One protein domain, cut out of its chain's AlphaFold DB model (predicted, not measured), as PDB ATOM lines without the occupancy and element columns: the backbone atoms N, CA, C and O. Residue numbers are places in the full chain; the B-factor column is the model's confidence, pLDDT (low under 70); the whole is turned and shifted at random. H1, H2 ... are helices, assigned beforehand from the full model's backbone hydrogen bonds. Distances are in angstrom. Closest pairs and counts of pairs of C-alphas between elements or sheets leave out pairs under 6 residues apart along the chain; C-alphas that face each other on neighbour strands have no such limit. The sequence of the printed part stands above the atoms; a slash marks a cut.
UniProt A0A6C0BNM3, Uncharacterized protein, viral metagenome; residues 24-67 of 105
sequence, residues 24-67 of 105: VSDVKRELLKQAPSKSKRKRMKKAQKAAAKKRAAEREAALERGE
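AT A GLANCE: This is residues 24 to 67 of the 105 residues of an uncharacterized protein of viral metagenome (UniProt A0A6C0BNM3). A short helix, H1, leads through a step of three residues into one long helix, H2, with the chain drawn out end to end instead of folding back on itself. H2 makes most of the length, and residues 64 to 67 form a small hook after it. The printed part has 44 residues with two named helices, H1 then H2, and no named strand; the class is all helix. It is extended, with a radius of gyration of the C-alphas of 18.2 A, and a rod spanning 56 by 18 by 9 A.

HOW THE PARTS SIT: H1, residues 24 to 34, and H2, residues 38 to 63, are apart, with no C-alpha of one within 8 A of the other. A tight link of 3 residues joins them. Residues 24 to 35 stand free, and so do residues 45 to 58 of H2. In H1 and H2 every O i to N i+4 pair is within hydrogen-bond range.

IN THESE COORDINATES: H1 begins at C-alpha 24 (71.559, -43.817, -26.292) and is 15.5 A long from first to last C-alpha. H2 runs 37.5 A, from C-alpha 38 (51.007, -47.619, -18.786) to C-alpha 63 (24.859, -23.443, -30.647).

THE WHOLE: The two C-alphas farthest apart, of Ser 25 and Gly 66, are 56.1 A apart. The printed part has no cut. Its mean pLDDT is 78.4; residues 26, 60, 63, 64 and 66 are under 70.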
ATOM      1  N   VAL A  24      72.981 -43.840 -25.930       70.62
ATOM      2  CA  VAL A  24      71.559 -43.817 -26.292       70.62
ATOM      3  C   VAL A  24      70.678 -44.671 -25.372       70.62
ATOM      4  O   VAL A  24      69.476 -44.413 -25.272       70.62
ATOM      5  N   SER A  25      71.230 -45.675 -24.682       73.19
ATOM      6  CA  SER A  25      70.478 -46.545 -23.773       73.19
ATOM      7  C   SER A  25      70.139 -45.839 -22.465       73.19
ATOM      8  O   SER A  25      69.012 -45.969 -21.978       73.19
ATOM      9  N   ASP A  26      71.067 -45.058 -21.912       69.75
ATOM     10  CA  ASP A  26      70.868 -44.296 -20.677       69.75
ATOM     11  C   ASP A  26      69.961 -43.089 -20.877       69.75
ATOM     12  O   ASP A  26      69.026 -42.887 -20.094       69.75
ATOM     13  N   VAL A  27      70.126 -42.375 -21.993       71.12
ATOM     14  CA  VAL A  27      69.188 -41.322 -22.408       71.12
ATOM     15  C   VAL A  27      67.780 -41.899 -22.567       71.12
ATOM     16  O   VAL A  27      66.813 -41.365 -22.021       71.12
ATOM     17  N   LYS A  28      67.642 -43.044 -23.248       75.25
ATOM     18  CA  LYS A  28      66.348 -43.714 -23.432       75.25
ATOM     19  C   LYS A  28      65.738 -44.165 -22.106       75.25
ATOM     20  O   LYS A  28      64.528 -44.034 -21.927       75.25
ATOM     21  N   ARG A  29      66.542 -44.676 -21.169       77.38
ATOM     22  CA  ARG A  29      66.072 -45.055 -19.828       77.38
ATOM     23  C   ARG A  29      65.541 -43.849 -19.066       77.38
ATOM     24  O   ARG A  29      64.466 -43.947 -18.486       77.38
ATOM     25  N   GLU A  30      66.241 -42.723 -19.096       78.81
ATOM     26  CA  GLU A  30      65.806 -41.513 -18.400       78.81
ATOM     27  C   GLU A  30      64.549 -40.902 -19.035       78.81
ATOM     28  O   GLU A  30      63.588 -40.609 -18.327       78.81
ATOM     29  N   LEU A  31      64.469 -40.849 -20.369       74.31
ATOM     30  CA  LEU A  31      63.254 -40.435 -21.084       74.31
ATOM     31  C   LEU A  31      62.048 -41.330 -20.753       74.31
ATOM     32  O   LEU A  31      60.927 -40.846 -20.583       74.31
ATOM     33  N   LEU A  32      62.265 -42.643 -20.623       76.19
ATOM     34  CA  LEU A  32      61.214 -43.585 -20.236       76.19
ATOM     35  C   LEU A  32      60.799 -43.447 -18.764       76.19
ATOM     36  O   LEU A  32      59.630 -43.689 -18.465       76.19
ATOM     37  N   LYS A  33      61.699 -43.038 -17.859       77.62
ATOM     38  CA  LYS A  33      61.353 -42.726 -16.459       77.62
ATOM     39  C   LYS A  33      60.475 -41.480 -16.346       77.62
ATOM     40  O   LYS A  33      59.589 -41.448 -15.496       77.62
ATOM     41  N   GLN A  34      60.681 -40.489 -17.216       76.19
ATOM     42  CA  GLN A  34      59.839 -39.286 -17.286       76.19
ATOM     43  C   GLN A  34      58.451 -39.576 -17.885       76.19
ATOM     44  O   GLN A  34      57.478 -38.865 -17.622       76.19
ATOM     45  N   ALA A  35      58.328 -40.633 -18.694       79.44
ATOM     46  CA  ALA A  35      57.074 -40.965 -19.349       79.44
ATOM     47  C   ALA A  35      56.021 -41.499 -18.351       79.44
ATOM     48  O   ALA A  35      56.312 -42.338 -17.494       79.44
ATOM     49  N   PRO A  36      54.745 -41.085 -18.474       80.25
ATOM     50  CA  PRO A  36      53.685 -41.583 -17.608       80.25
ATOM     51  C   PRO A  36      53.510 -43.101 -17.765       80.25
ATOM     52  O   PRO A  36      53.476 -43.630 -18.880       80.25
ATOM     53  N   SER A  37      53.332 -43.800 -16.638       88.62
ATOM     54  CA  SER A  37      53.172 -45.262 -16.605       88.62
ATOM     55  C   SER A  37      52.036 -45.757 -17.510       88.62
ATOM     56  O   SER A  37      51.084 -45.027 -17.784       88.62
ATOM     57  N   LYS A  38      52.074 -47.029 -17.944       84.94
ATOM     58  CA  LYS A  38      51.007 -47.619 -18.786       84.94
ATOM     59  C   LYS A  38      49.611 -47.438 -18.167       84.94
ATOM     60  O   LYS A  38      48.663 -47.083 -18.869       84.94
ATOM     61  N   SER A  39      49.500 -47.611 -16.848       85.62
ATOM     62  CA  SER A  39      48.258 -47.384 -16.099       85.62
ATOM     63  C   SER A  39      47.858 -45.900 -16.078       85.62
ATOM     64  O   SER A  39      46.715 -45.567 -16.405       85.62
ATOM     65  N   LYS A  40      48.805 -44.983 -15.809       86.81
ATOM     66  CA  LYS A  40      48.568 -43.527 -15.848       86.81
ATOM     67  C   LYS A  40      48.132 -43.072 -17.242       86.81
ATOM     68  O   LYS A  40      47.113 -42.398 -17.363       86.81
ATOM     69  N   ARG A  41      48.807 -43.530 -18.301       85.25
ATOM     70  CA  ARG A  41      48.426 -43.301 -19.703       85.25
ATOM     71  C   ARG A  41      46.999 -43.755 -20.003       85.25
ATOM     72  O   ARG A  41      46.254 -43.001 -20.623       85.25
ATOM     73  N   LYS A  42      46.594 -44.954 -19.562       88.00
ATOM     74  CA  LYS A  42      45.228 -45.472 -19.768       88.00
ATOM     75  C   LYS A  42      44.182 -44.588 -19.080       88.00
ATOM     76  O   LYS A  42      43.175 -44.240 -19.698       88.00
ATOM     77  N   ARG A  43      44.433 -44.180 -17.831       84.94
ATOM     78  CA  ARG A  43      43.543 -43.274 -17.082       84.94
ATOM     79  C   ARG A  43      43.466 -41.892 -17.734       84.94
ATOM     80  O   ARG A  43      42.365 -41.391 -17.937       84.94
ATOM     81  N   MET A  44      44.603 -41.329 -18.146       77.81
ATOM     82  CA  MET A  44      44.666 -40.039 -18.839       77.81
ATOM     83  C   MET A  44      43.920 -40.060 -20.177       77.81
ATOM     84  O   MET A  44      43.121 -39.166 -20.426       77.81
ATOM     85  N   LYS A  45      44.095 -41.092 -21.013       90.12
ATOM     86  CA  LYS A  45      43.355 -41.221 -22.283       90.12
ATOM     87  C   LYS A  45      41.842 -41.330 -22.069       90.12
ATOM     88  O   LYS A  45      41.083 -40.708 -22.807       90.12
ATOM     89  N   LYS A  46      41.394 -42.066 -21.041       89.00
ATOM     90  CA  LYS A  46      39.970 -42.134 -20.663       89.00
ATOM     91  C   LYS A  46      39.440 -40.763 -20.225       89.00
ATOM     92  O   LYS A  46      38.377 -40.360 -20.685       89.00
ATOM     93  N   ALA A  47      40.188 -40.048 -19.383       82.69
ATOM     94  CA  ALA A  47      39.818 -38.711 -18.916       82.69
ATOM     95  C   ALA A  47      39.775 -37.688 -20.064       82.69
ATOM     96  O   ALA A  47      38.813 -36.937 -20.167       82.69
ATOM     97  N   GLN A  48      40.752 -37.714 -20.977       82.88
ATOM     98  CA  GLN A  48      40.770 -36.875 -22.180       82.88
ATOM     99  C   GLN A  48      39.554 -37.140 -23.071       82.88
ATOM    100  O   GLN A  48      38.897 -36.196 -23.494       82.88
ATOM    101  N   LYS A  49      39.213 -38.414 -23.310       88.06
ATOM    102  CA  LYS A  49      38.025 -38.784 -24.094       88.06
ATOM    103  C   LYS A  49      36.733 -38.278 -23.441       88.06
ATOM    104  O   LYS A  49      35.864 -37.768 -24.138       88.06
ATOM    105  N   ALA A  50      36.616 -38.391 -22.117       85.25
ATOM    106  CA  ALA A  50      35.457 -37.888 -21.379       85.25
ATOM    107  C   ALA A  50      35.368 -36.352 -21.411       85.25
ATOM    108  O   ALA A  50      34.300 -35.811 -21.675       85.25
ATOM    109  N   ALA A  51      36.490 -35.653 -21.215       81.44
ATOM    110  CA  ALA A  51      36.550 -34.195 -21.276       81.44
ATOM    111  C   ALA A  51      36.244 -33.657 -22.684       81.44
ATOM    112  O   ALA A  51      35.561 -32.647 -22.812       81.44
ATOM    113  N   ALA A  52      36.714 -34.336 -23.735       80.00
ATOM    114  CA  ALA A  52      36.391 -33.988 -25.116       80.00
ATOM    115  C   ALA A  52      34.898 -34.184 -25.419       80.00
ATOM    116  O   ALA A  52      34.285 -33.307 -26.016       80.00
ATOM    117  N   LYS A  53      34.295 -35.287 -24.950       83.50
ATOM    118  CA  LYS A  53      32.852 -35.530 -25.100       83.50
ATOM    119  C   LYS A  53      32.013 -34.483 -24.360       83.50
ATOM    120  O   LYS A  53      31.032 -34.008 -24.913       83.50
ATOM    121  N   LYS A  54      32.410 -34.109 -23.138       77.81
ATOM    122  CA  LYS A  54      31.741 -33.053 -22.364       77.81
ATOM    123  C   LYS A  54      31.814 -31.702 -23.090       77.81
ATOM    124  O   LYS A  54      30.783 -31.078 -23.286       77.81
ATOM    125  N   ARG A  55      32.999 -31.331 -23.594       75.50
ATOM    126  CA  ARG A  55      33.181 -30.122 -24.413       75.50
ATOM    127  C   ARG A  55      32.349 -30.130 -25.697       75.50
ATOM    128  O   ARG A  55      31.847 -29.085 -26.074       75.50
ATOM    129  N   ALA A  56      32.221 -31.269 -26.377       78.88
ATOM    130  CA  ALA A  56      31.402 -31.371 -27.587       78.88
ATOM    131  C   ALA A  56      29.912 -31.143 -27.284       78.88
ATOM    132  O   ALA A  56      29.296 -30.300 -27.919       78.88
ATOM    133  N   ALA A  57      29.378 -31.801 -26.251       78.88
ATOM    134  CA  ALA A  57      27.979 -31.643 -25.853       78.88
ATOM    135  C   ALA A  57      27.653 -30.216 -25.371       78.88
ATOM    136  O   ALA A  57      26.588 -29.685 -25.662       78.88
ATOM    137  N   GLU A  58      28.577 -29.570 -24.653       75.81
ATOM    138  CA  GLU A  58      28.418 -28.174 -24.221       75.81
ATOM    139  C   GLU A  58      28.446 -27.198 -25.405       75.81
ATOM    140  O   GLU A  58      27.687 -26.233 -25.412       75.81
ATOM    141  N   ARG A  59      29.278 -27.470 -26.421       76.00
ATOM    142  CA  ARG A  59      29.313 -26.697 -27.672       76.00
ATOM    143  C   ARG A  59      28.019 -26.859 -28.466       76.00
ATOM    144  O   ARG A  59      27.459 -25.861 -28.895       76.00
ATOM    145  N   GLU A  60      27.528 -28.085 -28.622       65.88
ATOM    146  CA  GLU A  60      26.246 -28.362 -29.286       65.88
ATOM    147  C   GLU A  60      25.095 -27.613 -28.588       65.88
ATOM    148  O   GLU A  60      24.374 -26.853 -29.228       65.88
ATOM    149  N   ALA A  61      25.007 -27.693 -27.257       74.12
ATOM    150  CA  ALA A  61      23.965 -27.011 -26.483       74.12
ATOM    151  C   ALA A  61      24.086 -25.474 -26.454       74.12
ATOM    152  O   ALA A  61      23.123 -24.786 -26.107       74.12
ATOM    153  N   ALA A  62      25.269 -24.919 -26.717       72.50
ATOM    154  CA  ALA A  62      25.471 -23.476 -26.850       72.50
ATOM    155  C   ALA A  62      25.022 -22.985 -28.235       72.50
ATOM    156  O   ALA A  62      24.318 -21.980 -28.329       72.50
ATOM    157  N   LEU A  63      25.334 -23.743 -29.293       66.75
ATOM    158  CA  LEU A  63      24.859 -23.443 -30.647       66.75
ATOM    159  C   LEU A  63      23.329 -23.450 -30.727       66.75
ATOM    160  O   LEU A  63      22.752 -22.536 -31.308       66.75
ATOM    161  N   GLU A  64      22.666 -24.412 -30.078       69.19
ATOM    162  CA  GLU A  64      21.195 -24.476 -30.030       69.19
ATOM    163  C   GLU A  64      20.552 -23.276 -29.311       69.19
ATOM    164  O   GLU A  64      19.419 -22.907 -29.607       69.19
ATOM    165  N   ARG A  65      21.276 -22.618 -28.393       76.00
ATOM    166  CA  ARG A  65      20.829 -21.391 -27.706       76.00
ATOM    167  C   ARG A  65      21.087 -20.110 -28.512       76.00
ATOM    168  O   ARG A  65      20.775 -19.025 -28.025       76.00
ATOM    169  N   GLY A  66      21.649 -20.214 -29.720       67.00
ATOM    170  CA  GLY A  66      22.036 -19.064 -30.543       67.00
ATOM    171  C   GLY A  66      23.261 -18.311 -30.009       67.00
ATOM    172  O   GLY A  66      23.452 -17.138 -30.338       67.00
ATOM    173  N   GLU A  67      24.073 -18.963 -29.171       71.50
ATOM    174  CA  GLU A  67      25.279 -18.405 -28.557       71.50
ATOM    175  C   GLU A  67      26.446 -18.427 -29.564       71.50
ATOM    176  O   GLU A  67      26.725 -19.457 -30.181       71.50
TER     177      GLU A  67